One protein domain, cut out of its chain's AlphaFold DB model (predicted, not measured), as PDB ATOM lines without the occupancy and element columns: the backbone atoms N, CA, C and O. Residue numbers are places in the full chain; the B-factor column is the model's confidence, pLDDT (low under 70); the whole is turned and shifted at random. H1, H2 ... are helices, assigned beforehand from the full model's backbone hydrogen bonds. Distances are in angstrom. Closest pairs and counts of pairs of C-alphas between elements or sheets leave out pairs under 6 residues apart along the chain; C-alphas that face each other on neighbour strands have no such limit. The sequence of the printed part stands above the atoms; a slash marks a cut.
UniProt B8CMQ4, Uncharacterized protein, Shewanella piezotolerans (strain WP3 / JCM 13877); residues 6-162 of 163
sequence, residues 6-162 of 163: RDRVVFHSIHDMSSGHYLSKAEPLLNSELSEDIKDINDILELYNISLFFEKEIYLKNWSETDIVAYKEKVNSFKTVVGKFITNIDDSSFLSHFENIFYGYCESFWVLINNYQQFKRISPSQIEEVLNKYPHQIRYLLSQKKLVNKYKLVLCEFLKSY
ATOM      1  N   ARG A   6      63.552 126.465 116.605       83.94
ATOM      2  CA  ARG A   6      64.618 126.134 117.571       83.94
ATOM      3  C   ARG A   6      64.289 126.436 119.036       83.94
ATOM      4  O   ARG A   6      64.904 125.851 119.929       83.94
ATOM      5  N   ASP A   7      63.374 127.365 119.298       87.50
ATOM      6  CA  ASP A   7      63.023 127.794 120.654       87.50
ATOM      7  C   ASP A   7      61.809 127.036 121.197       87.50
ATOM      8  O   ASP A   7      61.465 127.185 122.372       87.50
ATOM      9  N   ARG A   8      61.170 126.204 120.368       93.56
ATOM     10  CA  ARG A   8      59.972 125.453 120.728       93.56
ATOM     11  C   ARG A   8      60.281 124.142 121.439       93.56
ATOM     12  O   ARG A   8      61.405 123.637 121.414       93.56
ATOM     13  N   VAL A   9      59.273 123.633 122.140       95.88
ATOM     14  CA  VAL A   9      59.344 122.393 122.916       95.88
ATOM     15  C   VAL A   9      59.042 121.192 122.030       95.88
ATOM     16  O   VAL A   9      57.950 121.105 121.475       95.88
ATOM     17  N   VAL A  10      59.975 120.245 121.939       95.94
ATOM     18  CA  VAL A  10      59.786 118.977 121.221       95.94
ATOM     19  C   VAL A  10      59.989 117.822 122.195       95.94
ATOM     20  O   VAL A  10      60.936 117.815 122.979       95.94
ATOM     21  N   PHE A  11      59.093 116.842 122.155       96.12
ATOM     22  CA  PHE A  11      59.222 115.600 122.903       96.12
ATOM     23  C   PHE A  11      59.720 114.499 121.962       96.12
ATOM     24  O   PHE A  11      59.004 114.089 121.053       96.12
ATOM     25  N   HIS A  12      60.940 114.007 122.185       92.25
ATOM     26  CA  HIS A  12      61.517 112.934 121.366       92.25
ATOM     27  C   HIS A  12      61.218 111.543 121.935       92.25
ATOM     28  O   HIS A  12      60.684 110.680 121.243       92.25
ATOM     29  N   SER A  13      61.572 111.297 123.198       92.06
ATOM     30  CA  SER A  13      61.290 110.032 123.881       92.06
ATOM     31  C   SER A  13      61.503 110.157 125.389       92.06
ATOM     32  O   SER A  13      62.113 111.112 125.863       92.06
ATOM     33  N   ILE A  14      61.075 109.143 126.146       90.44
ATOM     34  CA  ILE A  14      61.317 109.062 127.597       90.44
ATOM     35  C   ILE A  14      62.798 108.895 127.971       90.44
ATOM     36  O   ILE A  14      63.181 109.170 129.103       90.44
ATOM     37  N   HIS A  15      63.626 108.414 127.040       89.62
ATOM     38  CA  HIS A  15      65.056 108.179 127.258       89.62
ATOM     39  C   HIS A  15      65.915 109.318 126.704       89.62
ATOM     40  O   HIS A  15      67.143 109.241 126.728       89.62
ATOM     41  N   ASP A  16      65.277 110.368 126.192       90.38
ATOM     42  CA  ASP A  16      65.968 111.489 125.593       90.38
ATOM     43  C   ASP A  16      66.549 112.419 126.670       90.38
ATOM     44  O   ASP A  16      65.842 112.955 127.534       90.38
ATOM     45  N   MET A  17      67.865 112.633 126.607       90.06
ATOM     46  CA  MET A  17      68.600 113.440 127.585       90.06
ATOM     47  C   MET A  17      68.327 114.950 127.467       90.06
ATOM     48  O   MET A  17      68.704 115.704 128.363       90.06
ATOM     49  N   SER A  18      67.645 115.409 126.412       92.38
ATOM     50  CA  SER A  18      67.261 116.817 126.231       92.38
ATOM     51  C   SER A  18      65.993 117.215 126.997       92.38
ATOM     52  O   SER A  18      65.637 118.394 127.012       92.38
ATOM     53  N   SER A  19      65.342 116.273 127.692       92.56
ATOM     54  CA  SER A  19      64.094 116.514 128.433       92.56
ATOM     55  C   SER A  19      64.165 117.732 129.365       92.56
ATOM     56  O   SER A  19      63.253 118.553 129.379       92.56
ATOM     57  N   GLY A  20      65.276 117.911 130.091       93.38
ATOM     58  CA  GLY A  20      65.458 119.071 130.972       93.38
ATOM     59  C   GLY A  20      65.538 120.410 130.227       93.38
ATOM     60  O   GLY A  20      64.974 121.410 130.670       93.38
ATOM     61  N   HIS A  21      66.186 120.437 129.061       94.25
ATOM     62  CA  HIS A  21      66.272 121.635 128.218       94.25
ATOM     63  C   HIS A  21      64.896 122.046 127.690       94.25
ATOM     64  O   HIS A  21      64.507 123.210 127.776       94.25
ATOM     65  N   TYR A  22      64.131 121.079 127.189       95.94
ATOM     66  CA  TYR A  22      62.800 121.330 126.645       95.94
ATOM     67  C   TYR A  22      61.767 121.682 127.717       95.94
ATOM     68  O   TYR A  22      60.972 122.593 127.504       95.94
ATOM     69  N   LEU A  23      61.811 121.054 128.893       95.38
ATOM     70  CA  LEU A  23      60.938 121.439 130.002       95.38
ATOM     71  C   LEU A  23      61.256 122.844 130.536       95.38
ATOM     72  O   LEU A  23      60.333 123.594 130.844       95.38
ATOM     73  N   SER A  24      62.529 123.256 130.540       95.00
ATOM     74  CA  SER A  24      62.905 124.638 130.894       95.00
ATOM     75  C   SER A  24      62.317 125.656 129.906       95.00
ATOM     76  O   SER A  24      61.905 126.746 130.292       95.00
ATOM     77  N   LYS A  25      62.216 125.290 128.620       94.56
ATOM     78  CA  LYS A  25      61.528 126.095 127.595       94.56
ATOM     79  C   LYS A  25      60.001 126.062 127.712       94.56
ATOM     80  O   LYS A  25      59.349 126.982 127.220       94.56
ATOM     81  N   ALA A  26      59.436 125.013 128.310       95.19
ATOM     82  CA  ALA A  26      57.999 124.877 128.530       95.19
ATOM     83  C   ALA A  26      57.507 125.741 129.699       95.19
ATOM     84  O   ALA A  26      56.365 126.192 129.684       95.19
ATOM     85  N   GLU A  27      58.360 125.999 130.691       95.00
ATOM     86  CA  GLU A  27      58.002 126.697 131.929       95.00
ATOM     87  C   GLU A  27      57.343 128.077 131.714       95.00
ATOM     88  O   GLU A  27      56.292 128.323 132.308       95.00
ATOM     89  N   PRO A  28      57.824 128.957 130.808       93.12
ATOM     90  CA  PRO A  28      57.124 130.207 130.510       93.12
ATOM     91  C   PRO A  28      55.699 130.000 129.982       93.12
ATOM     92  O   PRO A  28      54.812 130.777 130.321       93.12
ATOM     93  N   LEU A  29      55.461 128.955 129.180       93.25
ATOM     94  CA  LEU A  29      54.126 128.631 128.665       93.25
ATOM     95  C   LEU A  29      53.221 128.073 129.766       93.25
ATOM     96  O   LEU A  29      52.047 128.437 129.834       93.25
ATOM     97  N   LEU A  30      53.770 127.238 130.650       94.81
ATOM     98  CA  LEU A  30      53.056 126.682 131.802       94.81
ATOM     99  C   LEU A  30      52.622 127.771 132.793       94.81
ATOM    100  O   LEU A  30      51.519 127.701 133.328       94.81
ATOM    101  N   ASN A  31      53.452 128.802 132.972       93.69
ATOM    102  CA  ASN A  31      53.158 129.959 133.821       93.69
ATOM    103  C   ASN A  31      52.307 131.042 133.131       93.69
ATOM    104  O   ASN A  31      51.851 131.974 133.790       93.69
ATOM    105  N   SER A  32      52.113 130.965 131.812       90.38
ATOM    106  CA  SER A  32      51.365 131.972 131.049       90.38
ATOM    107  C   SER A  32      49.871 131.672 130.977       90.38
ATOM    108  O   SER A  32      49.437 130.521 131.063       90.38
ATOM    109  N   GLU A  33      49.062 132.704 130.735       86.56
ATOM    110  CA  GLU A  33      47.654 132.511 130.399       86.56
ATOM    111  C   GLU A  33      47.486 131.906 129.004       86.56
ATOM    112  O   GLU A  33      48.141 132.310 128.043       86.56
ATOM    113  N   LEU A  34      46.603 130.908 128.901       84.75
ATOM    114  CA  LEU A  34      46.363 130.218 127.639       84.75
ATOM    115  C   LEU A  34      45.316 131.001 126.851       84.75
ATOM    116  O   LEU A  34      44.198 131.188 127.322       84.75
ATOM    117  N   SER A  35      45.665 131.440 125.644       79.69
ATOM    118  CA  SER A  35      44.673 132.007 124.731       79.69
ATOM    119  C   SER A  35      43.720 130.910 124.251       79.69
ATOM    120  O   SER A  35      44.164 129.830 123.863       79.69
ATOM    121  N   GLU A  36      42.416 131.185 124.246       73.00
ATOM    122  CA  GLU A  36      41.419 130.240 123.723       73.00
ATOM    123  C   GLU A  36      41.435 130.144 122.185       73.00
ATOM    124  O   GLU A  36      41.029 129.122 121.635       73.00
ATOM    125  N   ASP A  37      41.977 131.156 121.496       79.06
ATOM    126  CA  ASP A  37      41.935 131.308 120.034       79.06
ATOM    127  C   ASP A  37      43.309 131.099 119.372       79.06
ATOM    128  O   ASP A  37      43.757 131.889 118.532       79.06
ATOM    129  N   ILE A  38      44.012 130.026 119.741       86.69
ATOM    130  CA  ILE A  38      45.279 129.667 119.091       86.69
ATOM    131  C   ILE A  38      44.998 129.181 117.663       86.69
ATOM    132  O   ILE A  38      44.323 128.174 117.452       86.69
ATOM    133  N   LYS A  39      45.534 129.908 116.677       87.69
ATOM    134  CA  LYS A  39      45.346 129.626 115.241       87.69
ATOM    135  C   LYS A  39      46.555 128.970 114.573       87.69
ATOM    136  O   LYS A  39      46.403 128.374 113.511       87.69
ATOM    137  N   ASP A  40      47.744 129.107 115.156       93.44
ATOM    138  CA  ASP A  40      48.978 128.548 114.599       93.44
ATOM    139  C   ASP A  40      49.106 127.069 114.978       93.44
ATOM    140  O   ASP A  40      49.110 126.708 116.155       93.44
ATOM    141  N   ILE A  41      49.240 126.206 113.970       96.00
ATOM    142  CA  ILE A  41      49.408 124.766 114.166       96.00
ATOM    143  C   ILE A  41      50.672 124.424 114.968       96.00
ATOM    144  O   ILE A  41      50.660 123.463 115.733       96.00
ATOM    145  N   ASN A  42      51.747 125.206 114.851       96.88
ATOM    146  CA  ASN A  42      52.984 124.941 115.585       96.88
ATOM    147  C   ASN A  42      52.833 125.241 117.076       96.88
ATOM    148  O   ASN A  42      53.400 124.521 117.892       96.88
ATOM    149  N   ASP A  43      52.027 126.242 117.443       95.56
ATOM    150  CA  ASP A  43      51.677 126.497 118.844       95.56
ATOM    151  C   ASP A  43      50.864 125.319 119.405       95.56
ATOM    152  O   ASP A  43      51.152 124.820 120.491       95.56
ATOM    153  N   ILE A  44      49.905 124.801 118.631       96.75
ATOM    154  CA  ILE A  44      49.106 123.627 119.010       96.75
ATOM    155  C   ILE A  44      49.982 122.381 119.193       96.75
ATOM    156  O   ILE A  44      49.838 121.649 120.175       96.75
ATOM    157  N   LEU A  45      50.909 122.136 118.265       97.81
ATOM    158  CA  LEU A  45      51.823 120.998 118.332       97.81
ATOM    159  C   LEU A  45      52.820 121.140 119.489       97.81
ATOM    160  O   LEU A  45      53.135 120.138 120.135       97.81
ATOM    161  N   GLU A  46      53.249 122.357 119.819       97.31
ATOM    162  CA  GLU A  46      54.075 122.628 120.997       97.31
ATOM    163  C   GLU A  46      53.336 122.282 122.299       97.31
ATOM    164  O   GLU A  46      53.876 121.558 123.137       97.31
ATOM    165  N   LEU A  47      52.072 122.701 122.442       97.00
ATOM    166  CA  LEU A  47      51.235 122.343 123.597       97.00
ATOM    167  C   LEU A  47      51.057 120.826 123.739       97.00
ATOM    168  O   LEU A  47      51.100 120.282 124.849       97.00
ATOM    169  N   TYR A  48      50.882 120.126 122.616       98.00
ATOM    170  CA  TYR A  48      50.821 118.668 122.610       98.00
ATOM    171  C   TYR A  48      52.144 118.036 123.066       98.00
ATOM    172  O   TYR A  48      52.133 117.149 123.918       98.00
ATOM    173  N   ASN A  49      53.285 118.524 122.575       97.88
ATOM    174  CA  ASN A  49      54.603 118.024 122.976       97.88
ATOM    175  C   ASN A  49      54.894 118.267 124.463       97.88
ATOM    176  O   ASN A  49      55.407 117.372 125.132       97.88
ATOM    177  N   ILE A  50      54.502 119.422 125.010       97.62
ATOM    178  CA  ILE A  50      54.562 119.666 126.460       97.62
ATOM    179  C   ILE A  50      53.714 118.623 127.194       97.62
ATOM    180  O   ILE A  50      54.189 118.004 128.143       97.62
ATOM    181  N   SER A  51      52.492 118.367 126.719       97.38
ATOM    182  CA  SER A  51      51.581 117.396 127.338       97.38
ATOM    183  C   SER A  51      52.177 115.985 127.421       97.38
ATOM    184  O   SER A  51      51.941 115.287 128.408       97.38
ATOM    185  N   LEU A  52      52.990 115.577 126.438       97.38
ATOM    186  CA  LEU A  52      53.653 114.269 126.429       97.38
ATOM    187  C   LEU A  52      54.628 114.081 127.599       97.38
ATOM    188  O   LEU A  52      54.670 112.993 128.169       97.38
ATOM    189  N   PHE A  53      55.362 115.120 128.017       97.19
ATOM    190  CA  PHE A  53      56.239 115.020 129.191       97.19
ATOM    191  C   PHE A  53      55.447 114.689 130.461       97.19
ATOM    192  O   PHE A  53      55.825 113.794 131.215       97.19
ATOM    193  N   PHE A  54      54.305 115.352 130.658       96.31
ATOM    194  CA  PHE A  54      53.445 115.143 131.823       96.31
ATOM    195  C   PHE A  54      52.748 113.782 131.794       96.31
ATOM    196  O   PHE A  54      52.609 113.144 132.834       96.31
ATOM    197  N   GLU A  55      52.363 113.291 130.614       95.50
ATOM    198  CA  GLU A  55      51.833 111.928 130.454       95.50
ATOM    199  C   GLU A  55      52.853 110.837 130.798       95.50
ATOM    200  O   GLU A  55      52.466 109.716 131.127       95.50
ATOM    201  N   LYS A  56      54.150 111.145 130.699       95.75
ATOM    202  CA  LYS A  56      55.255 110.246 131.056       95.75
ATOM    203  C   LYS A  56      55.860 110.546 132.424       95.75
ATOM    204  O   LYS A  56      56.868 109.944 132.771       95.75
ATOM    205  N   GLU A  57      55.241 111.451 133.177       95.25
ATOM    206  CA  GLU A  57      55.682 111.890 134.500       95.25
ATOM    207  C   GLU A  57      57.132 112.401 134.537       95.25
ATOM    208  O   GLU A  57      57.866 112.191 135.503       95.25
ATOM    209  N   ILE A  58      57.548 113.089 133.471       95.56
ATOM    210  CA  ILE A  58      58.873 113.699 133.353       95.56
ATOM    211  C   ILE A  58      58.770 115.168 133.763       95.56
ATOM    212  O   ILE A  58      58.058 115.950 133.132       95.56
ATOM    213  N   TYR A  59      59.520 115.545 134.797       95.75
ATOM    214  CA  TYR A  59      59.507 116.886 135.384       95.75
ATOM    215  C   TYR A  59      60.927 117.422 135.568       95.75
ATOM    216  O   TYR A  59      61.894 116.654 135.644       95.75
ATOM    217  N   LEU A  60      61.063 118.746 135.677       94.94
ATOM    218  CA  LEU A  60      62.326 119.330 136.113       94.94
ATOM    219  C   LEU A  60      62.554 119.063 137.599       94.94
ATOM    220  O   LEU A  60      61.637 119.127 138.413       94.94
ATOM    221  N   LYS A  61      63.814 118.818 137.965       92.31
ATOM    222  CA  LYS A  61      64.208 118.544 139.356       92.31
ATOM    223  C   LYS A  61      64.019 119.737 140.297       92.31
ATOM    224  O   LYS A  61      64.033 119.544 141.506       92.31
ATOM    225  N   ASN A  62      63.936 120.952 139.759       94.19
ATOM    226  CA  ASN A  62      63.753 122.180 140.528       94.19
ATOM    227  C   ASN A  62      62.275 122.551 140.730       94.19
ATOM    228  O   ASN A  62      62.013 123.495 141.467       94.19
ATOM    229  N   TRP A  63      61.330 121.842 140.102       96.69
ATOM    230  CA  TRP A  63      59.905 122.051 140.345       96.69
ATOM    231  C   TRP A  63      59.502 121.445 141.684       96.69
ATOM    232  O   TRP A  63      59.837 120.297 141.990       96.69
ATOM    233  N   SER A  64      58.770 122.219 142.478       96.75
ATOM    234  CA  SER A  64      58.156 121.728 143.708       96.75
ATOM    235  C   SER A  64      56.947 120.839 143.399       96.75
ATOM    236  O   SER A  64      56.380 120.876 142.306       96.75
ATOM    237  N   GLU A  65      56.498 120.052 144.380       95.62
ATOM    238  CA  GLU A  65      55.265 119.265 144.241       95.62
ATOM    239  C   GLU A  65      54.054 120.155 143.929       95.62
ATOM    240  O   GLU A  65      53.206 119.788 143.115       95.62
ATOM    241  N   THR A  66      54.007 121.353 144.518       96.38
ATOM    242  CA  THR A  66      52.968 122.350 144.246       96.38
ATOM    243  C   THR A  66      53.010 122.853 142.804       96.38
ATOM    244  O   THR A  66      51.953 122.951 142.180       96.38
ATOM    245  N   ASP A  67      54.203 123.081 142.241       96.12
ATOM    246  CA  ASP A  67      54.351 123.478 140.833       96.12
ATOM    247  C   ASP A  67      53.870 122.360 139.906       96.12
ATOM    248  O   ASP A  67      53.101 122.597 138.978       96.12
ATOM    249  N   ILE A  68      54.260 121.111 140.189       96.19
ATOM    250  CA  ILE A  68      53.868 119.949 139.381       96.19
ATOM    251  C   ILE A  68      52.344 119.778 139.368       96.19
ATOM    252  O   ILE A  68      51.777 119.500 138.309       96.19
ATOM    253  N   VAL A  69      51.671 119.942 140.512       96.62
ATOM    254  CA  VAL A  69      50.201 119.871 140.585       96.62
ATOM    255  C   VAL A  69      49.561 120.978 139.745       96.62
ATOM    256  O   VAL A  69      48.730 120.671 138.888       96.62
ATOM    257  N   ALA A  70      49.996 122.231 139.906       96.00
ATOM    258  CA  ALA A  70      49.469 123.358 139.129       96.00
ATOM    259  C   ALA A  70      49.708 123.183 137.616       96.00
ATOM    260  O   ALA A  70      48.813 123.400 136.794       96.00
ATOM    261  N   TYR A  71      50.893 122.715 137.225       96.75
ATOM    262  CA  TYR A  71      51.227 122.471 135.823       96.75
ATOM    263  C   TYR A  71      50.454 121.298 135.223       96.75
ATOM    264  O   TYR A  71      50.060 121.377 134.060       96.75
ATOM    265  N   LYS A  72      50.154 120.244 135.993       96.00
ATOM    266  CA  LYS A  72      49.257 119.168 135.535       96.00
ATOM    267  C   LYS A  72      47.860 119.700 135.215       96.00
ATOM    268  O   LYS A  72      47.301 119.343 134.177       96.00
ATOM    269  N   GLU A  73      47.311 120.566 136.065       94.06
ATOM    270  CA  GLU A  73      46.019 121.215 135.809       94.06
ATOM    271  C   GLU A  73      46.071 122.084 134.548       94.06
ATOM    272  O   GLU A  73      45.205 121.962 133.675       94.06
ATOM    273  N   LYS A  74      47.138 122.877 134.384       94.81
ATOM    274  CA  LYS A  74      47.354 123.675 133.171       94.81
ATOM    275  C   LYS A  74      47.435 122.804 131.917       94.81
ATOM    276  O   LYS A  74      46.754 123.081 130.930       94.81
ATOM    277  N   VAL A  75      48.205 121.722 131.948       95.25
ATOM    278  CA  VAL A  75      48.374 120.804 130.810       95.25
ATOM    279  C   VAL A  75      47.067 120.111 130.427       95.25
ATOM    280  O   VAL A  75      46.829 119.856 129.246       95.25
ATOM    281  N   ASN A  76      46.158 119.864 131.371       92.75
ATOM    282  CA  ASN A  76      44.829 119.356 131.021       92.75
ATOM    283  C   ASN A  76      44.062 120.329 130.110       92.75
ATOM    284  O   ASN A  76      43.415 119.882 129.161       92.75
ATOM    285  N   SER A  77      44.201 121.645 130.322       92.75
ATOM    286  CA  SER A  77      43.610 122.652 129.425       92.75
ATOM    287  C   SER A  77      44.223 122.619 128.017       92.75
ATOM    288  O   SER A  77      43.508 122.800 127.027       92.75
ATOM    289  N   PHE A  78      45.514 122.280 127.894       94.81
ATOM    290  CA  PHE A  78      46.184 122.136 126.596       94.81
ATOM    291  C   PHE A  78      45.545 121.032 125.761       94.81
ATOM    292  O   PHE A  78      45.265 121.242 124.583       94.81
ATOM    293  N   LYS A  79      45.231 119.881 126.371       91.56
ATOM    294  CA  LYS A  79      44.583 118.761 125.665       91.56
ATOM    295  C   LYS A  79      43.237 119.164 125.064       91.56
ATOM    296  O   LYS A  79      42.905 118.732 123.959       91.56
ATOM    297  N   THR A  80      42.475 120.010 125.759       92.31
ATOM    298  CA  THR A  80      41.209 120.546 125.247       92.31
ATOM    299  C   THR A  80      41.427 121.452 124.039       92.31
ATOM    300  O   THR A  80      40.736 121.284 123.034       92.31
ATOM    301  N   VAL A  81      42.390 122.376 124.104       94.62
ATOM    302  CA  VAL A  81      42.704 123.288 122.988       94.62
ATOM    303  C   VAL A  81      43.230 122.522 121.775       94.62
ATOM    304  O   VAL A  81      42.715 122.699 120.671       94.62
ATOM    305  N   VAL A  82      44.173 121.599 121.987       96.38
ATOM    306  CA  VAL A  82      44.702 120.712 120.938       96.38
ATOM    307  C   VAL A  82      43.572 119.921 120.290       96.38
ATOM    308  O   VAL A  82      43.448 119.912 119.067       96.38
ATOM    309  N   GLY A  83      42.706 119.301 121.094       95.50
ATOM    310  CA  GLY A  83      41.584 118.525 120.579       95.50
ATOM    311  C   GLY A  83      40.640 119.356 119.717       95.50
ATOM    312  O   GLY A  83      40.359 118.965 118.586       95.50
ATOM    313  N   LYS A  84      40.212 120.526 120.212       94.81
ATOM    314  CA  LYS A  84      39.348 121.449 119.460       94.81
ATOM    315  C   LYS A  84      39.967 121.809 118.108       94.81
ATOM    316  O   LYS A  84      39.305 121.644 117.084       94.81
ATOM    317  N   PHE A  85      41.234 122.224 118.097       96.62
ATOM    318  CA  PHE A  85      41.930 122.604 116.868       96.62
ATOM    319  C   PHE A  85      42.010 121.443 115.868       96.62
ATOM    320  O   PHE A  85      41.571 121.577 114.728       96.62
ATOM    321  N   ILE A  86      42.500 120.275 116.300       97.06
ATOM    322  CA  ILE A  86      42.690 119.117 115.413       97.06
ATOM    323  C   ILE A  86      41.355 118.635 114.833       97.06
ATOM    324  O   ILE A  86      41.291 118.297 113.653       97.06
ATOM    325  N   THR A  87      40.270 118.651 115.612       96.44
ATOM    326  CA  THR A  87      38.945 118.234 115.116       96.44
ATOM    327  C   THR A  87      38.328 119.190 114.091       96.44
ATOM    328  O   THR A  87      37.417 118.788 113.356       96.44
ATOM    329  N   ASN A  88      38.840 120.421 113.993       96.06
ATOM    330  CA  ASN A  88      38.406 121.403 113.002       96.06
ATOM    331  C   ASN A  88      39.123 121.257 111.652       96.06
ATOM    332  O   ASN A  88      38.589 121.737 110.658       96.06
ATOM    333  N   ILE A  89      40.267 120.563 111.589       97.06
ATOM    334  CA  ILE A  89      41.016 120.354 110.338       97.06
ATOM    335  C   ILE A  89      40.205 119.488 109.380       97.06
ATOM    336  O   ILE A  89      39.854 118.360 109.699       97.06
ATOM    337  N   ASP A  90      39.951 119.953 108.175       97.12
ATOM    338  CA  ASP A  90      39.236 119.195 107.154       97.12
ATOM    339  C   ASP A  90      39.999 119.172 105.836       97.12
ATOM    340  O   ASP A  90      41.100 119.701 105.736       97.12
ATOM    341  N   ASP A  91      39.413 118.539 104.824       97.50
ATOM    342  CA  ASP A  91      40.029 118.409 103.508       97.50
ATOM    343  C   ASP A  91      40.505 119.747 102.922       97.50
ATOM    344  O   ASP A  91      41.568 119.809 102.318       97.50
ATOM    345  N   SER A  92      39.747 120.826 103.146       97.25
ATOM    346  CA  SER A  92      40.036 122.151 102.583       97.25
ATOM    347  C   SER A  92      41.175 122.884 103.294       97.25
ATOM    348  O   SER A  92      41.860 123.708 102.691       97.25
ATOM    349  N   SER A  93      41.378 122.588 104.578       96.69
ATOM    350  CA  SER A  93      42.360 123.246 105.449       96.69
ATOM    351  C   SER A  93      43.591 122.380 105.731       96.69
ATOM    352  O   SER A  93      44.594 122.872 106.244       96.69
ATOM    353  N   PHE A  94      43.545 121.091 105.397       97.88
ATOM    354  CA  PHE A  94      44.587 120.130 105.734       97.88
ATOM    355  C   PHE A  94      45.958 120.507 105.166       97.88
ATOM    356  O   PHE A  94      46.907 120.631 105.940       97.88
ATOM    357  N   LEU A  95      46.073 120.713 103.849       96.75
ATOM    358  CA  LEU A  95      47.359 121.037 103.221       96.75
ATOM    359  C   LEU A  95      47.933 122.358 103.726       96.75
ATOM    360  O   LEU A  95      49.116 122.415 104.046       96.75
ATOM    361  N   SER A  96      47.102 123.394 103.869       96.19
ATOM    362  CA  SER A  96      47.571 124.700 104.345       96.19
ATOM    363  C   SER A  96      48.093 124.628 105.779       96.19
ATOM    364  O   SER A  96      49.089 125.270 106.106       96.19
ATOM    365  N   HIS A  97      47.477 123.818 106.638       96.94
ATOM    366  CA  HIS A  97      48.031 123.535 107.954       96.94
ATOM    367  C   HIS A  97      49.317 122.717 107.862       96.94
ATOM    368  O   HIS A  97      50.307 123.092 108.485       96.94
ATOM    369  N   PHE A  98      49.316 121.637 107.079       97.06
ATOM    370  CA  PHE A  98      50.437 120.711 106.978       97.06
ATOM    371  C   PHE A  98      51.721 121.375 106.464       97.06
ATOM    372  O   PHE A  98      52.785 121.183 107.047       97.06
ATOM    373  N   GLU A  99      51.626 122.194 105.418       96.06
ATOM    374  CA  GLU A  99      52.773 122.889 104.816       96.06
ATOM    375  C   GLU A  99      53.430 123.905 105.764       96.06
ATOM    376  O   GLU A  99      54.596 124.252 105.587       96.06
ATOM    377  N   ASN A 100      52.708 124.348 106.797       95.69
ATOM    378  CA  ASN A 100      53.212 125.270 107.813       95.69
ATOM    379  C   ASN A 100      53.825 124.563 109.036       95.69
ATOM    380  O   ASN A 100      54.294 125.241 109.951       95.69
ATOM    381  N   ILE A 101      53.821 123.227 109.085       96.31
ATOM    382  CA  ILE A 101      54.348 122.460 110.219       96.31
ATOM    383  C   ILE A 101      55.876 122.480 110.214       96.31
ATOM    384  O   ILE A 101      56.522 122.136 109.222       96.31
ATOM    385  N   PHE A 102      56.470 122.799 111.361       95.38
ATOM    386  CA  PHE A 102      57.901 122.617 111.563       95.38
ATOM    387  C   PHE A 102      58.287 121.142 111.584       95.38
ATOM    388  O   PHE A 102      57.587 120.300 112.146       95.38
ATOM    389  N   TYR A 103      59.449 120.833 111.004       91.75
ATOM    390  CA  TYR A 103      59.906 119.459 110.792       91.75
ATOM    391  C   TYR A 103      59.885 118.613 112.076       91.75
ATOM    392  O   TYR A 103      59.493 117.445 112.042       91.75
ATOM    393  N   GLY A 104      60.234 119.213 113.223       91.81
ATOM    394  CA  GLY A 104      60.214 118.552 114.532       91.81
ATOM    395  C   GLY A 104      58.835 118.062 114.990       91.81
ATOM    396  O   GLY A 104      58.761 117.216 115.877       91.81
ATOM    397  N   TYR A 105      57.748 118.535 114.375       96.56
ATOM    398  CA  TYR A 105      56.377 118.200 114.755       96.56
ATOM    399  C   TYR A 105      55.609 117.347 113.744       96.56
ATOM    400  O   TYR A 105      54.459 116.994 114.017       96.56
ATOM    401  N   CYS A 106      56.208 116.962 112.612       95.88
ATOM    402  CA  CYS A 106      55.520 116.123 111.624       95.88
ATOM    403  C   CYS A 106      55.002 114.814 112.243       95.88
ATOM    404  O   CYS A 106      53.860 114.425 112.007       95.88
ATOM    405  N   GLU A 107      55.807 114.155 113.081       96.31
ATOM    406  CA  GLU A 107      55.385 112.936 113.778       96.31
ATOM    407  C   GLU A 107      54.199 113.197 114.714       96.31
ATOM    408  O   GLU A 107      53.176 112.514 114.626       96.31
ATOM    409  N   SER A 108      54.305 114.226 115.561       97.50
ATOM    410  CA  SER A 108      53.239 114.640 116.479       97.50
ATOM    411  C   SER A 108      51.927 114.915 115.745       97.50
ATOM    412  O   SER A 108      50.862 114.489 116.193       97.50
ATOM    413  N   PHE A 109      51.995 115.577 114.590       98.00
ATOM    414  CA  PHE A 109      50.828 115.855 113.764       98.00
ATOM    415  C   PHE A 109      50.141 114.575 113.283       98.00
ATOM    416  O   PHE A 109      48.935 114.414 113.478       98.00
ATOM    417  N   TRP A 110      50.890 113.626 112.716       98.00
ATOM    418  CA  TRP A 110      50.303 112.368 112.243       98.00
ATOM    419  C   TRP A 110      49.710 111.533 113.377       98.00
ATOM    420  O   TRP A 110      48.637 110.942 113.204       98.00
ATOM    421  N   VAL A 111      50.353 111.527 114.548       97.94
ATOM    422  CA  VAL A 111      49.809 110.904 115.763       97.94
ATOM    423  C   VAL A 111      48.465 111.537 116.137       97.94
ATOM    424  O   VAL A 111      47.497 110.813 116.386       97.94
ATOM    425  N   LEU A 112      48.359 112.869 116.118       98.12
ATOM    426  CA  LEU A 112      47.111 113.578 116.413       98.12
ATOM    427  C   LEU A 112      46.015 113.274 115.383       98.12
ATOM    428  O   LEU A 112      44.916 112.871 115.772       98.12
ATOM    429  N   ILE A 113      46.309 113.369 114.082       98.12
ATOM    430  CA  ILE A 113      45.349 113.042 113.011       98.12
ATOM    431  C   ILE A 113      44.839 111.595 113.147       98.12
ATOM    432  O   ILE A 113      43.643 111.336 112.978       98.12
ATOM    433  N   ASN A 114      45.714 110.648 113.505       97.81
ATOM    434  CA  ASN A 114      45.351 109.252 113.760       97.81
ATOM    435  C   ASN A 114      44.480 109.081 115.019       97.81
ATOM    436  O   ASN A 114      43.463 108.374 114.989       97.81
ATOM    437  N   ASN A 115      44.866 109.712 116.129       97.06
ATOM    438  CA  ASN A 115      44.213 109.536 117.426       97.06
ATOM    439  C   ASN A 115      42.821 110.171 117.456       97.06
ATOM    440  O   ASN A 115      41.862 109.494 117.838       97.06
ATOM    441  N   TYR A 116      42.692 111.398 116.942       97.00
ATOM    442  CA  TYR A 116      41.413 112.101 116.788       97.00
ATOM    443  C   TYR A 116      40.585 111.599 115.596       97.00
ATOM    444  O   TYR A 116      39.448 112.016 115.406       97.00
ATOM    445  N   GLN A 117      41.119 110.656 114.814       97.12
ATOM    446  CA  GLN A 117      40.469 110.080 113.634       97.12
ATOM    447  C   GLN A 117      40.117 111.106 112.550       97.12
ATOM    448  O   GLN A 117      39.227 110.864 111.729       97.12
ATOM    449  N   GLN A 118      40.839 112.227 112.517       96.88
ATOM    450  CA  GLN A 118      40.548 113.317 111.595       96.88
ATOM    451  C   GLN A 118      40.823 112.948 110.135       96.88
ATOM    452  O   GLN A 118      40.205 113.499 109.229       96.88
ATOM    453  N   PHE A 119      41.618 111.900 109.895       96.62
ATOM    454  CA  PHE A 119      41.773 111.266 108.581       96.62
ATOM    455  C   PHE A 119      40.447 110.842 107.920       96.62
ATOM    456  O   PHE A 119      40.388 110.583 106.721       96.62
ATOM    457  N   LYS A 120      39.347 110.736 108.677       97.12
ATOM    458  CA  LYS A 120      38.015 110.491 108.105       97.12
ATOM    459  C   LYS A 120      37.511 111.661 107.257       97.12
ATOM    460  O   LYS A 120      36.717 111.422 106.353       97.12
ATOM    461  N   ARG A 121      37.973 112.881 107.546       97.69
ATOM    462  CA  ARG A 121      37.612 114.136 106.867       97.69
ATOM    463  C   ARG A 121      38.673 114.614 105.873       97.69
ATOM    464  O   ARG A 121      38.519 115.700 105.336       97.69
ATOM    465  N   ILE A 122      39.714 113.813 105.639       98.00
ATOM    466  CA  ILE A 122      40.815 114.110 104.717       98.00
ATOM    467  C   ILE A 122      40.796 113.063 103.600       98.00
ATOM    468  O   ILE A 122      40.827 111.848 103.850       98.00
ATOM    469  N   SER A 123      40.706 113.528 102.365       98.06
ATOM    470  CA  SER A 123      40.630 112.720 101.155       98.06
ATOM    471  C   SER A 123      41.976 112.060 100.831       98.06
ATOM    472  O   SER A 123      43.033 112.532 101.251       98.06
ATOM    473  N   PRO A 124      41.964 110.943 100.083       98.12
ATOM    474  CA  PRO A 124      43.194 110.304  99.618       98.12
ATOM    475  C   PRO A 124      44.091 111.229  98.781       98.12
ATOM    476  O   PRO A 124      45.304 111.187  98.960       98.12
ATOM    477  N   SER A 125      43.515 112.117  97.963       98.00
ATOM    478  CA  SER A 125      44.269 113.051  97.113       98.00
ATOM    479  C   SER A 125      45.128 114.032  97.912       98.00
ATOM    480  O   SER A 125      46.238 114.344  97.500       98.00
ATOM    481  N   GLN A 126      44.672 114.466  99.093       98.19
ATOM    482  CA  GLN A 126      45.487 115.293  99.993       98.19
ATOM    483  C   GLN A 126      46.740 114.538 100.469       98.19
ATOM    484  O   GLN A 126      47.825 115.107 100.571       98.19
ATOM    485  N   ILE A 127      46.607 113.238 100.750       98.12
ATOM    486  CA  ILE A 127      47.726 112.391 101.187       98.12
ATOM    487  C   ILE A 127      48.687 112.112 100.029       98.12
ATOM    488  O   ILE A 127      49.899 112.138 100.235       98.12
ATOM    489  N   GLU A 128      48.167 111.884  98.821       97.62
ATOM    490  CA  GLU A 128      48.979 111.792  97.601       97.62
ATOM    491  C   GLU A 128      49.800 113.067  97.393       97.62
ATOM    492  O   GLU A 128      51.008 112.991  97.172       97.62
ATOM    493  N   GLU A 129      49.179 114.240  97.529       97.69
ATOM    494  CA  GLU A 129      49.870 115.522  97.388       97.69
ATOM    495  C   GLU A 129      50.986 115.696  98.426       97.69
ATOM    496  O   GLU A 129      52.111 116.060  98.065       97.69
ATOM    497  N   VAL A 130      50.719 115.364  99.694       97.62
ATOM    498  CA  VAL A 130      51.744 115.391 100.749       97.62
ATOM    499  C   VAL A 130      52.899 114.448 100.431       97.62
ATOM    500  O   VAL A 130      54.052 114.843 100.579       97.62
ATOM    501  N   LEU A 131      52.626 113.223  99.986       96.94
ATOM    502  CA  LEU A 131      53.668 112.244  99.671       96.94
ATOM    503  C   LEU A 131      54.484 112.631  98.433       96.94
ATOM    504  O   LEU A 131      55.696 112.425  98.419       96.94
ATOM    505  N   ASN A 132      53.857 113.246  97.430       95.38
ATOM    506  CA  ASN A 132      54.546 113.745  96.240       95.38
ATOM    507  C   ASN A 132      55.483 114.917  96.569       95.38
ATOM    508  O   ASN A 132      56.610 114.960  96.078       95.38
ATOM    509  N   LYS A 133      55.039 115.859  97.414       95.62
ATOM    510  CA  LYS A 133      55.849 117.017  97.837       95.62
ATOM    511  C   LYS A 133      56.896 116.652  98.891       95.62
ATOM    512  O   LYS A 133      58.017 117.158  98.861       95.62
ATOM    513  N   TYR A 134      56.543 115.765  99.818       95.75
ATOM    514  CA  TYR A 134      57.347 115.404 100.982       95.75
ATOM    515  C   TYR A 134      57.453 113.878 101.130       95.75
ATOM    516  O   TYR A 134      56.907 113.302 102.076       95.75
ATOM    517  N   PRO A 135      58.223 113.201 100.255       95.38
ATOM    518  CA  PRO A 135      58.293 111.738 100.219       95.38
ATOM    519  C   PRO A 135      58.669 111.092 101.562       95.38
ATOM    520  O   PRO A 135      58.164 110.034 101.926       95.38
ATOM    521  N   HIS A 136      59.494 111.775 102.362       93.81
ATOM    522  CA  HIS A 136      59.927 111.319 103.684       93.81
ATOM    523  C   HIS A 136      58.787 111.143 104.704       93.81
ATOM    524  O   HIS A 136      58.981 110.439 105.698       93.81
ATOM    525  N   GLN A 137      57.610 111.735 104.473       96.06
ATOM    526  CA  GLN A 137      56.439 111.630 105.353       96.06
ATOM    527  C   GLN A 137      55.857 110.214 105.409       96.06
ATOM    528  O   GLN A 137      55.188 109.858 106.383       96.06
ATOM    529  N   ILE A 138      56.187 109.374 104.422       96.06
ATOM    530  CA  ILE A 138      55.787 107.966 104.381       96.06
ATOM    531  C   ILE A 138      56.136 107.219 105.673       96.06
ATOM    532  O   ILE A 138      55.334 106.422 106.156       96.06
ATOM    533  N   ARG A 139      57.287 107.527 106.294       95.06
ATOM    534  CA  ARG A 139      57.729 106.872 107.536       95.06
ATOM    535  C   ARG A 139      56.748 107.112 108.688       95.06
ATOM    536  O   ARG A 139      56.451 106.194 109.449       95.06
ATOM    537  N   TYR A 140      56.219 108.331 108.790       96.31
ATOM    538  CA  TYR A 140      55.302 108.713 109.858       96.31
ATOM    539  C   TYR A 140      53.918 108.128 109.599       96.31
ATOM    540  O   TYR A 140      53.327 107.544 110.502       96.31
ATOM    541  N   LEU A 141      53.437 108.168 108.355       96.25
ATOM    542  CA  LEU A 141      52.166 107.553 107.967       96.25
ATOM    543  C   LEU A 141      52.135 106.044 108.243       96.25
ATOM    544  O   LEU A 141      51.169 105.548 108.828       96.25
ATOM    545  N   LEU A 142      53.202 105.321 107.884       96.62
ATOM    546  CA  LEU A 142      53.302 103.872 108.094       96.62
ATOM    547  C   LEU A 142      53.336 103.475 109.576       96.62
ATOM    548  O   LEU A 142      52.904 102.373 109.918       96.62
ATOM    549  N   SER A 143      53.778 104.370 110.464       95.69
ATOM    550  CA  SER A 143      53.745 104.135 111.915       95.69
ATOM    551  C   SER A 143      52.322 104.155 112.504       95.69
ATOM    552  O   SER A 143      52.091 103.651 113.603       95.69
ATOM    553  N   GLN A 144      51.341 104.702 111.774       97.12
ATOM    554  CA  GLN A 144      49.985 104.942 112.268       97.12
ATOM    555  C   GLN A 144      48.973 103.967 111.653       97.12
ATOM    556  O   GLN A 144      48.438 104.178 110.562       97.12
ATOM    557  N   LYS A 145      48.625 102.907 112.395       95.81
ATOM    558  CA  LYS A 145      47.755 101.811 111.918       95.81
ATOM    559  C   LYS A 145      46.444 102.273 111.260       95.81
ATOM    560  O   LYS A 145      46.029 101.685 110.262       95.81
ATOM    561  N   LYS A 146      45.754 103.287 111.804       97.69
ATOM    562  CA  LYS A 146      44.456 103.714 111.243       97.69
ATOM    563  C   LYS A 146      44.635 104.503 109.945       97.69
ATOM    564  O   LYS A 146      43.819 104.331 109.041       97.69
ATOM    565  N   LEU A 147      45.705 105.294 109.834       96.94
ATOM    566  CA  LEU A 147      46.068 105.987 108.592       96.94
ATOM    567  C   LEU A 147      46.414 104.981 107.498       96.94
ATOM    568  O   LEU A 147      45.853 105.063 106.408       96.94
ATOM    569  N   VAL A 148      47.234 103.973 107.817       97.50
ATOM    570  CA  VAL A 148      47.568 102.892 106.874       97.50
ATOM    571  C   VAL A 148      46.311 102.207 106.351       97.50
ATOM    572  O   VAL A 148      46.146 102.041 105.144       97.50
ATOM    573  N   ASN A 149      45.375 101.868 107.240       97.38
ATOM    574  CA  ASN A 149      44.126 101.228 106.835       97.38
ATOM    575  C   ASN A 149      43.265 102.122 105.930       97.38
ATOM    576  O   ASN A 149      42.674 101.628 104.969       97.38
ATOM    577  N   LYS A 150      43.184 103.425 106.232       97.62
ATOM    578  CA  LYS A 150      42.400 104.392 105.452       97.62
ATOM    579  C   LYS A 150      42.994 104.623 104.061       97.62
ATOM    580  O   LYS A 150      42.236 104.666 103.095       97.62
ATOM    581  N   TYR A 151      44.316 104.749 103.961       97.94
ATOM    582  CA  TYR A 151      45.014 105.182 102.745       97.94
ATOM    583  C   TYR A 151      45.813 104.065 102.063       97.94
ATOM    584  O   TYR A 151      46.701 104.337 101.265       97.94
ATOM    585  N   LYS A 152      45.492 102.794 102.337       97.19
ATOM    586  CA  LYS A 152      46.247 101.621 101.861       97.19
ATOM    587  C   LYS A 152      46.607 101.642 100.368       97.19
ATOM    588  O   LYS A 152      47.692 101.199 100.015       97.19
ATOM    589  N   LEU A 153      45.701 102.122  99.508       97.19
ATOM    590  CA  LEU A 153      45.912 102.162  98.057       97.19
ATOM    591  C   LEU A 153      46.966 103.212  97.703       97.19
ATOM    592  O   LEU A 153      47.994 102.848  97.145       97.19
ATOM    593  N   VAL A 154      46.768 104.450  98.167       97.56
ATOM    594  CA  VAL A 154      47.722 105.561  98.030       97.56
ATOM    595  C   VAL A 154      49.114 105.161  98.509       97.56
ATOM    596  O   VAL A 154      50.096 105.321  97.791       97.56
ATOM    597  N   LEU A 155      49.207 104.585  99.711       97.38
ATOM    598  CA  LEU A 155      50.492 104.185 100.286       97.38
ATOM    599  C   LEU A 155      51.160 103.067  99.476       97.38
ATOM    600  O   LEU A 155      52.373 103.085  99.299       97.38
ATOM    601  N   CYS A 156      50.390 102.094  98.981       96.50
ATOM    602  CA  CYS A 156      50.929 101.001  98.173       96.50
ATOM    603  C   CYS A 156      51.446 101.496  96.819       96.50
ATOM    604  O   CYS A 156      52.521 101.079  96.390       96.50
ATOM    605  N   GLU A 157      50.693 102.368  96.153       96.31
ATOM    606  CA  GLU A 157      51.085 102.963  94.875       96.31
ATOM    607  C   GLU A 157      52.337 103.820  95.032       96.31
ATOM    608  O   GLU A 157      53.300 103.623  94.293       96.31
ATOM    609  N   PHE A 158      52.370 104.666  96.061       96.62
ATOM    610  CA  PHE A 158      53.535 105.478  96.384       96.62
ATOM    611  C   PHE A 158      54.779 104.626  96.681       96.62
ATOM    612  O   PHE A 158      55.847 104.879  96.138       96.62
ATOM    613  N   LEU A 159      54.663 103.569  97.491       95.06
ATOM    614  CA  LEU A 159      55.806 102.705  97.821       95.06
ATOM    615  C   LEU A 159      56.358 101.930  96.616       95.06
ATOM    616  O   LEU A 159      57.530 101.570  96.620       95.06
ATOM    617  N   LYS A 160      55.542 101.667  95.589       94.12
ATOM    618  CA  LYS A 160      56.014 101.033  94.347       94.12
ATOM    619  C   LYS A 160      56.850 101.978  93.486       94.12
ATOM    620  O   LYS A 160      57.686 101.501  92.725       94.12
ATOM    621  N   SER A 161      56.600 103.283  93.574       89.44
ATOM    622  CA  SER A 161      57.366 104.312  92.865       89.44
ATOM    623  C   SER A 161      58.481 104.930  93.714       89.44
ATOM    624  O   SER A 161      59.295 105.678  93.178       89.44
ATOM    625  N   TYR A 162      58.536 104.614  95.010       80.62
ATOM    626  CA  TYR A 162      59.523 105.134  95.952       80.62
ATOM    627  C   TYR A 162      60.905 104.513  95.696       80.62
ATOM    628  O   TYR A 162      61.096 103.314  95.912       80.62
TER     629      TYR A 162
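Overview. This is residues 6 to 162 of the 163 residues of an uncharacterized protein of Shewanella piezotolerans (strain WP3 / JCM 13877) (UniProt B8CMQ4). Two lobes of helices make an elongated body: in one, long H3 and H2 form a hairpin with H1 set crosswise beside it; in the other, short helices H4 and H6 to H9 cluster, and H5 bridges the lobes between H2 and H8. The printed part has 157 residues with nine named helices, H1 to H9 in chain order, and no named strand: all helix. It is compact, with a radius of gyration of the C-alphas of 16.8 A and spans of 53 by 32 by 25 A.

Arrangement. Start at H3, residues 65 to 88, a helical hairpin with H2, residues 41 to 55; the closest C-alphas, Ile 44 and Val 82, are 5.6 A apart. H1, residues 19 to 30, only just touches H2, with 3 pairs of C-alphas within 8 A, Ala 26 and Ile 50 closest at 6.6 A. H5, residues 103 to 115, touches H2 about perpendicular, at 73 degrees, with residues 105 to 109 alone; the closest C-alphas are Leu 45 and Tyr 105, 6.4 A. Every O i to N i+4 pair is within hydrogen-bond range in H7, residues 124 to 133. H7 touches H4, residues 91 to 99, at a shallow tilt of 19 degrees, the closest C-alphas being Leu 95 and Gln 126, 6.8 A. H8, residues 135 to 143, forms a helical hairpin with H9, residues 145 to 161; H9 only just touches H6, residues 118 to 121, with 3 pairs of C-alphas within 8 A.

Along the chain. Find C-alpha 65 at (55.265, 119.265, 144.241); H3 runs 35.6 A to C-alpha 88. H9 ends at C-alpha 161, (57.366, 104.312, 92.865), with a kink of 85 degrees near residue 152.

Size, cuts and confidence. The farthest C-alphas, Thr 66 and Ser 161, are 54.6 A apart. The printed part has no cut, no link is long, and no printed residue is under 70.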